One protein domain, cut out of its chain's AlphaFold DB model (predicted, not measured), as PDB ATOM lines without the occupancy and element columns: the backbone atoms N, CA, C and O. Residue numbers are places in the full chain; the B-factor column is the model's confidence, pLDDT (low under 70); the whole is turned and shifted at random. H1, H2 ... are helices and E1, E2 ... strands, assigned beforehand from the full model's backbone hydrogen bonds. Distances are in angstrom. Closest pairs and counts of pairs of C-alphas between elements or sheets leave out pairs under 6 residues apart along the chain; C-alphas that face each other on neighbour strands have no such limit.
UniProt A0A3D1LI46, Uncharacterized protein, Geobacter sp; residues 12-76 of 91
ATOM      1  N   GLN A  12     112.841 181.621 314.918       93.75
ATOM      2  CA  GLN A  12     112.038 182.709 314.358       93.75
ATOM      3  C   GLN A  12     110.959 183.192 315.335       93.75
ATOM      4  O   GLN A  12     110.698 184.395 315.410       93.75
ATOM      5  N   GLU A  13     110.400 182.299 316.159       93.75
ATOM      6  CA  GLU A  13     109.412 182.674 317.179       93.75
ATOM      7  C   GLU A  13     109.965 183.695 318.182       93.75
ATOM      8  O   GLU A  13     109.223 184.549 318.676       93.75
ATOM      9  N   LEU A  14     111.276 183.668 318.449       93.94
ATOM     10  CA  LEU A  14     111.931 184.625 319.343       93.94
ATOM     11  C   LEU A  14     111.897 186.061 318.793       93.94
ATOM     12  O   LEU A  14     111.857 187.015 319.577       93.94
ATOM     13  N   VAL A  15     111.904 186.221 317.466       95.44
ATOM     14  CA  VAL A  15     111.883 187.520 316.765       95.44
ATOM     15  C   VAL A  15     110.451 187.993 316.522       95.44
ATOM     16  O   VAL A  15     110.119 189.159 316.770       95.44
ATOM     17  N   ASP A  16     109.592 187.090 316.056       95.00
ATOM     18  CA  ASP A  16     108.186 187.388 315.770       95.00
ATOM     19  C   ASP A  16     107.413 187.688 317.060       95.00
ATOM     20  O   ASP A  16     106.495 188.519 317.078       95.00
ATOM     21  N   GLY A  17     107.851 187.065 318.152       92.62
ATOM     22  CA  GLY A  17     107.288 187.183 319.479       92.62
ATOM     23  C   GLY A  17     106.126 186.227 319.709       92.62
ATOM     24  O   GLY A  17     105.349 185.904 318.804       92.62
ATOM     25  N   HIS A  18     105.993 185.812 320.964       90.25
ATOM     26  CA  HIS A  18     104.960 184.889 321.404       90.25
ATOM     27  C   HIS A  18     103.808 185.628 322.087       90.25
ATOM     28  O   HIS A  18     104.031 186.574 322.846       90.25
ATOM     29  N   ASP A  19     102.582 185.195 321.808       90.12
ATOM     30  CA  ASP A  19     101.382 185.686 322.479       90.12
ATOM     31  C   ASP A  19     101.096 184.818 323.708       90.12
ATOM     32  O   ASP A  19     100.898 183.610 323.588       90.12
ATOM     33  N   PHE A  20     101.100 185.438 324.886       87.50
ATOM     34  CA  PHE A  20     100.850 184.769 326.164       87.50
ATOM     35  C   PHE A  20      99.377 184.856 326.596       87.50
ATOM     36  O   PHE A  20      99.046 184.488 327.727       87.50
ATOM     37  N   GLY A  21      98.495 185.342 325.718       87.88
ATOM     38  CA  GLY A  21      97.079 185.529 326.001       87.88
ATOM     39  C   GLY A  21      96.871 186.472 327.182       87.88
ATOM     40  O   GLY A  21      97.487 187.536 327.273       87.88
ATOM     41  N   ASP A  22      96.033 186.058 328.128       89.88
ATOM     42  CA  ASP A  22      95.629 186.900 329.259       89.88
ATOM     43  C   ASP A  22      96.753 187.155 330.275       89.88
ATOM     44  O   ASP A  22      96.666 188.086 331.074       89.88
ATOM     45  N   VAL A  23      97.838 186.369 330.241       87.56
ATOM     46  CA  VAL A  23      98.991 186.558 331.140       87.56
ATOM     47  C   VAL A  23      99.727 187.858 330.819       87.56
ATOM     48  O   VAL A  23     100.258 188.515 331.719       87.56
ATOM     49  N   LYS A  24      99.782 188.243 329.539       87.69
ATOM     50  CA  LYS A  24     100.432 189.478 329.105       87.69
ATOM     51  C   LYS A  24      99.863 189.949 327.777       87.69
ATOM     52  O   LYS A  24      99.975 189.263 326.769       87.69
ATOM     53  N   THR A  25      99.339 191.172 327.774       90.50
ATOM     54  CA  THR A  25      98.783 191.790 326.573       90.50
ATOM     55  C   THR A  25      99.859 192.027 325.515       90.50
ATOM     56  O   THR A  25     100.864 192.699 325.763       90.50
ATOM     57  N   GLY A  26      99.589 191.535 324.306       89.62
ATOM     58  CA  GLY A  26     100.444 191.706 323.139       89.62
ATOM     59  C   GLY A  26     101.573 190.679 323.051       89.62
ATOM     60  O   GLY A  26     101.908 189.979 324.005       89.62
ATOM     61  N   LYS A  27     102.191 190.602 321.869       91.94
ATOM     62  CA  LYS A  27     103.306 189.683 321.631       91.94
ATOM     63  C   LYS A  27     104.549 190.113 322.402       91.94
ATOM     64  O   LYS A  27     105.014 191.248 322.277       91.94
ATOM     65  N   VAL A  28     105.140 189.177 323.132       91.88
ATOM     66  CA  VAL A  28     106.438 189.359 323.781       91.88
ATOM     67  C   VAL A  28     107.526 188.901 322.827       91.88
ATOM     68  O   VAL A  28     107.596 187.725 322.477       91.88
ATOM     69  N   LYS A  29     108.379 189.837 322.416       94.00
ATOM     70  CA  LYS A  29     109.571 189.550 321.615       94.00
ATOM     71  C   LYS A  29     110.766 189.316 322.525       94.00
ATOM     72  O   LYS A  29     110.989 190.090 323.456       94.00
ATOM     73  N   PHE A  30     111.535 188.280 322.220       93.56
ATOM     74  CA  PHE A  30     112.746 187.916 322.956       93.56
ATOM     75  C   PHE A  30     113.999 188.440 322.251       93.56
ATOM     76  O   PHE A  30     114.961 188.835 322.902       93.56
ATOM     77  N   LEU A  31     113.954 188.533 320.919       95.06
ATOM     78  CA  LEU A  31     115.008 189.102 320.091       95.06
ATOM     79  C   LEU A  31     114.484 190.299 319.295       95.06
ATOM     80  O   LEU A  31     113.350 190.320 318.820       95.06
ATOM     81  N   ARG A  32     115.338 191.314 319.115       95.56
ATOM     82  CA  ARG A  32     115.017 192.480 318.268       95.56
ATOM     83  C   ARG A  32     115.065 192.147 316.777       95.56
ATOM     84  O   ARG A  32     114.365 192.774 315.990       95.56
ATOM     85  N   ARG A  33     115.938 191.212 316.404       93.50
ATOM     86  CA  ARG A  33     116.179 190.732 315.043       93.50
ATOM     87  C   ARG A  33     116.861 189.369 315.100       93.50
ATOM     88  O   ARG A  33     117.348 188.970 316.157       93.50
ATOM     89  N   LYS A  34     116.949 188.723 313.943       93.31
ATOM     90  CA  LYS A  34     117.750 187.522 313.725       93.31
ATOM     91  C   LYS A  34     119.214 187.736 314.139       93.31
ATOM     92  O   LYS A  34     119.794 188.776 313.820       93.31
ATOM     93  N   ILE A  35     119.795 186.763 314.840       93.00
ATOM     94  CA  ILE A  35     121.206 186.761 315.249       93.00
ATOM     95  C   ILE A  35     121.941 185.747 314.378       93.00
ATOM     96  O   ILE A  35     121.726 184.548 314.514       93.00
ATOM     97  N   LEU A  36     122.766 186.237 313.457       94.19
ATOM     98  CA  LEU A  36     123.501 185.412 312.496       94.19
ATOM     99  C   LEU A  36     124.825 184.927 313.086       94.19
ATOM    100  O   LEU A  36     125.460 185.667 313.843       94.19
ATOM    101  N   ASN A  37     125.240 183.712 312.729       93.44
ATOM    102  CA  ASN A  37     126.534 183.172 313.126       93.44
ATOM    103  C   ASN A  37     127.669 183.829 312.317       93.44
ATOM    104  O   ASN A  37     127.776 183.585 311.114       93.44
ATOM    105  N   PRO A  38     128.572 184.607 312.946       90.75
ATOM    106  CA  PRO A  38     129.688 185.240 312.241       90.75
ATOM    107  C   PRO A  38     130.696 184.244 311.653       90.75
ATOM    108  O   PRO A  38     131.465 184.617 310.771       90.75
ATOM    109  N   LEU A  39     130.695 182.994 312.119       90.50
ATOM    110  CA  LEU A  39     131.548 181.922 311.608       90.50
ATOM    111  C   LEU A  39     130.936 181.197 310.398       90.50
ATOM    112  O   LEU A  39     131.604 180.355 309.799       90.50
ATOM    113  N   ASP A  40     129.688 181.503 310.026       91.88
ATOM    114  CA  ASP A  40     129.044 180.985 308.818       91.88
ATOM    115  C   ASP A  40     128.737 182.122 307.829       91.88
ATOM    116  O   ASP A  40     127.700 182.785 307.953       91.88
ATOM    117  N   PRO A  41     129.587 182.339 306.807       90.94
ATOM    118  CA  PRO A  41     129.335 183.331 305.766       90.94
ATOM    119  C   PRO A  41     127.970 183.171 305.079       90.94
ATOM    120  O   PRO A  41     127.343 184.173 304.738       90.94
ATOM    121  N   LYS A  42     127.461 181.938 304.938       89.19
ATOM    122  CA  LYS A  42     126.175 181.675 304.268       89.19
ATOM    123  C   LYS A  42     124.990 182.244 305.041       89.19
ATOM    124  O   LYS A  42     123.982 182.600 304.434       89.19
ATOM    125  N   SER A  43     125.120 182.398 306.360       91.62
ATOM    126  CA  SER A  43     124.075 182.995 307.197       91.62
ATOM    127  C   SER A  43     123.806 184.469 306.859       91.62
ATOM    128  O   SER A  43     122.702 184.959 307.084       91.62
ATOM    129  N   PHE A  44     124.782 185.171 306.270       89.69
ATOM    130  CA  PHE A  44     124.632 186.554 305.805       89.69
ATOM    131  C   PHE A  44     124.067 186.659 304.384       89.69
ATOM    132  O   PHE A  44     123.606 187.730 303.997       89.69
ATOM    133  N   GLU A  45     124.105 185.570 303.615       90.06
ATOM    134  CA  GLU A  45     123.640 185.519 302.224       90.06
ATOM    135  C   GLU A  45     122.195 185.014 302.117       90.06
ATOM    136  O   GLU A  45     121.449 185.460 301.245       90.06
ATOM    137  N   ASP A  46     121.781 184.111 303.010       87.94
ATOM    138  CA  ASP A  46     120.432 183.548 303.047       87.94
ATOM    139  C   ASP A  46     119.661 184.019 304.289       87.94
ATOM    140  O   ASP A  46     119.873 183.552 305.412       87.94
ATOM    141  N   GLU A  47     118.674 184.894 304.078       79.06
ATOM    142  CA  GLU A  47     117.793 185.403 305.136       79.06
ATOM    143  C   GLU A  47     117.028 184.300 305.884       79.06
ATOM    144  O   GLU A  47     116.547 184.538 306.996       79.06
ATOM    145  N   LYS A  48     116.945 183.077 305.347       83.38
ATOM    146  CA  LYS A  48     116.344 181.921 306.027       83.38
ATOM    147  C   LYS A  48     117.316 181.218 306.976       83.38
ATOM    148  O   LYS A  48     116.868 180.633 307.959       83.38
ATOM    149  N   GLN A  49     118.632 181.357 306.809       88.12
ATOM    150  CA  GLN A  49     119.643 180.619 307.587       88.12
ATOM    151  C   GLN A  49     120.230 181.415 308.751       88.12
ATOM    152  O   GLN A  49     120.643 182.560 308.599       88.12
ATOM    153  N   TRP A  50     120.234 180.825 309.944       94.31
ATOM    154  CA  TRP A  50     120.829 181.446 311.131       94.31
ATOM    155  C   TRP A  50     122.331 181.150 311.257       94.31
ATOM    156  O   TRP A  50     123.047 181.932 311.876       94.31
ATOM    157  N   GLY A  51     122.802 180.054 310.649       93.19
ATOM    158  CA  GLY A  51     124.185 179.572 310.750       93.19
ATOM    159  C   GLY A  51     124.522 178.903 312.089       93.19
ATOM    160  O   GLY A  51     125.672 178.538 312.317       93.19
ATOM    161  N   TRP A  52     123.537 178.764 312.979       93.12
ATOM    162  CA  TRP A  52     123.646 178.029 314.238       93.12
ATOM    163  C   TRP A  52     122.981 176.662 314.109       93.12
ATOM    164  O   TRP A  52     121.936 176.553 313.463       93.12
ATOM    165  N   GLU A  53     123.547 175.663 314.775       92.12
ATOM    166  CA  GLU A  53     122.854 174.406 315.056       92.12
ATOM    167  C   GLU A  53     122.108 174.511 316.389       92.12
ATOM    168  O   GLU A  53     122.405 175.372 317.221       92.12
ATOM    169  N   LEU A  54     121.100 173.659 316.568       92.88
ATOM    170  CA  LEU A  54     120.144 173.750 317.671       92.88
ATOM    171  C   LEU A  54     120.340 172.605 318.671       92.88
ATOM    172  O   LEU A  54     120.776 171.511 318.313       92.88
ATOM    173  N   ARG A  55     119.972 172.847 319.927       91.62
ATOM    174  CA  ARG A  55     119.831 171.826 320.971       91.62
ATOM    175  C   ARG A  55     118.442 171.938 321.594       91.62
ATOM    176  O   ARG A  55     117.942 173.040 321.834       91.62
ATOM    177  N   SER A  56     117.824 170.789 321.826       91.69
ATOM    178  CA  SER A  56     116.555 170.636 322.529       91.69
ATOM    179  C   SER A  56     116.806 170.530 324.024       91.69
ATOM    180  O   SER A  56     117.846 170.042 324.465       91.69
ATOM    181  N   TYR A  57     115.825 170.930 324.822       87.75
ATOM    182  CA  TYR A  57     115.846 170.758 326.272       87.75
ATOM    183  C   TYR A  57     116.006 169.283 326.682       87.75
ATOM    184  O   TYR A  57     116.481 168.983 327.776       87.75
ATOM    185  N   LYS A  58     115.597 168.346 325.815       88.31
ATOM    186  CA  LYS A  58     115.722 166.901 326.054       88.31
ATOM    187  C   LYS A  58     117.024 166.297 325.530       88.31
ATOM    188  O   LYS A  58     117.271 165.115 325.792       88.31
ATOM    189  N   ASP A  59     117.825 167.058 324.787       87.50
ATOM    190  CA  ASP A  59     119.102 166.569 324.281       87.50
ATOM    191  C   ASP A  59     120.083 166.353 325.444       87.50
ATOM    192  O   ASP A  59     120.040 167.038 326.469       87.50
ATOM    193  N   GLN A  60     120.961 165.354 325.309       84.44
ATOM    194  CA  GLN A  60     122.019 165.135 326.295       84.44
ATOM    195  C   GLN A  60     123.014 166.308 326.275       84.44
ATOM    196  O   GLN A  60     123.218 166.901 325.213       84.44
ATOM    197  N   PRO A  61     123.677 166.622 327.404       80.00
ATOM    198  CA  PRO A  61     124.631 167.732 327.478       80.00
ATOM    199  C   PRO A  61     125.782 167.655 326.465       80.00
ATOM    200  O   PRO A  61     126.337 168.679 326.090       80.00
ATOM    201  N   ASP A  62     126.145 166.449 326.027       78.94
ATOM    202  CA  ASP A  62     127.196 166.165 325.045       78.94
ATOM    203  C   ASP A  62     126.653 165.927 323.622       78.94
ATOM    204  O   ASP A  62     127.387 165.491 322.728       78.94
ATOM    205  N   SER A  63     125.367 166.211 323.380       80.25
ATOM    206  CA  SER A  63     124.771 166.046 322.058       80.25
ATOM    207  C   SER A  63     125.276 167.106 321.079       80.25
ATOM    208  O   SER A  63     125.162 168.312 321.288       80.25
ATOM    209  N   SER A  64     125.765 166.620 319.940       73.19
ATOM    210  CA  SER A  64     126.127 167.408 318.754       73.19
ATOM    211  C   SER A  64     125.049 167.352 317.668       73.19
ATOM    212  O   SER A  64     125.317 167.629 316.499       73.19
ATOM    213  N   LYS A  65     123.840 166.902 318.024       79.94
ATOM    214  CA  LYS A  65     122.697 166.798 317.118       79.94
ATOM    215  C   LYS A  65     121.437 167.260 317.818       79.94
ATOM    216  O   LYS A  65     121.176 166.865 318.951       79.94
ATOM    217  N   TRP A  66     120.644 168.026 317.085       86.75
ATOM    218  CA  TRP A  66     119.356 168.480 317.561       86.75
ATOM    219  C   TRP A  66     118.317 167.357 317.552       86.75
ATOM    220  O   TRP A  66     118.115 166.705 316.523       86.75
ATOM    221  N   GLY A  67     117.599 167.182 318.661       80.50
ATOM    222  CA  GLY A  67     116.469 166.254 318.769       80.50
ATOM    223  C   GLY A  67     115.221 166.647 317.962       80.50
ATOM    224  O   GLY A  67     114.307 165.835 317.830       80.50
ATOM    225  N   GLY A  68     115.171 167.862 317.403       83.81
ATOM    226  CA  GLY A  68     114.098 168.314 316.505       83.81
ATOM    227  C   GLY A  68     112.793 168.721 317.192       83.81
ATOM    228  O   GLY A  68     111.769 168.837 316.522       83.81
ATOM    229  N   GLU A  69     112.806 168.900 318.514       87.25
ATOM    230  CA  GLU A  69     111.609 169.238 319.289       87.25
ATOM    231  C   GLU A  69     111.500 170.741 319.565       87.25
ATOM    232  O   GLU A  69     110.739 171.443 318.907       87.25
ATOM    233  N   ASP A  70     112.239 171.237 320.552       91.88
ATOM    234  CA  ASP A  70     112.259 172.640 320.933       91.88
ATOM    235  C   ASP A  70     113.650 173.241 320.739       91.88
ATOM    236  O   ASP A  70     114.642 172.540 320.524       91.88
ATOM    237  N   VAL A  71     113.712 174.567 320.783       92.69
ATOM    238  CA  VAL A  71     114.966 175.308 320.752       92.69
ATOM    239  C   VAL A  71     115.266 175.802 322.155       92.69
ATOM    240  O   VAL A  71     114.729 176.817 322.604       92.69
ATOM    241  N   PHE A  72     116.120 175.052 322.842       90.88
ATOM    242  CA  PHE A  72     116.629 175.385 324.166       90.88
ATOM    243  C   PHE A  72     117.919 176.200 324.079       90.88
ATOM    244  O   PHE A  72     118.043 177.233 324.736       90.88
ATOM    245  N   ASP A  73     118.848 175.744 323.243       90.88
ATOM    246  CA  ASP A  73     120.190 176.304 323.107       90.88
ATOM    247  C   ASP A  73     120.668 176.238 321.647       90.88
ATOM    248  O   ASP A  73     120.071 175.552 320.807       90.88
ATOM    249  N   VAL A  74     121.719 176.990 321.330       91.50
ATOM    250  CA  VAL A  74     122.343 177.042 320.008       91.50
ATOM    251  C   VAL A  74     123.858 176.949 320.118       91.50
ATOM    252  O   VAL A  74     124.449 177.490 321.046       91.50
ATOM    253  N   TYR A  75     124.504 176.339 319.127       89.19
ATOM    254  CA  TYR A  75     125.964 176.264 319.069       89.19
ATOM    255  C   TYR A  75     126.495 176.478 317.652       89.19
ATOM    256  O   TYR A  75     125.775 176.379 316.652       89.19
ATOM    257  N   ALA A  76     127.780 176.817 317.572       90.69
ATOM    258  CA  ALA A  76     128.502 176.975 316.318       90.69
ATOM    259  C   ALA A  76     128.988 175.598 315.822       90.69
ATOM    260  O   ALA A  76     129.808 174.977 316.498       90.69
TER     261      ALA A  76
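AT A GLANCE: This is residues 12 to 76 of the 91 residues of an uncharacterized protein of Geobacter sp (UniProt A0A3D1LI46). Little regular structure is found here: residues 17 to 34 fold out and back as a long loop beside H1, reaching away from a column with H2 at one end, the small antiparallel hairpin E1 and E2 in its middle, and a loop, residues 57 to 67, at the other. The class is mixed, in the order H1, H2, E1, E2, with 15 of the 65 printed residues in named elements. The whole is loose, radius of gyration of the C-alphas 14.0 A, spanning 38 by 31 by 14 A.

HOW THE PARTS SIT: Start at H1, residues 12 to 16, which is apart from H2, residues 42 to 45. Strands E1, residues 53 to 55, and E2, residues 73 to 75, form a hairpin at 145 degrees; look for N 55 and O 73, 2.8 A apart, within hydrogen-bond range. In H1 every O i to N i+4 pair is within range; H2 is too short for one.

IN THESE COORDINATES: Find C-alpha 12 at (112.038, 182.709, 314.358), where H1 begins its 6.2 A; H2 measures 5.0 A, E1 7.1 A, and E2 7.0 A, ending at C-alpha 75 (125.964, 176.264, 319.069).

THE WHOLE: The farthest C-alphas, Asp 22 and Pro 41, are 41.2 A apart. The printed part has no cut, links H1 to H2 and E1 to E2 are long, and no printed residue is under 70.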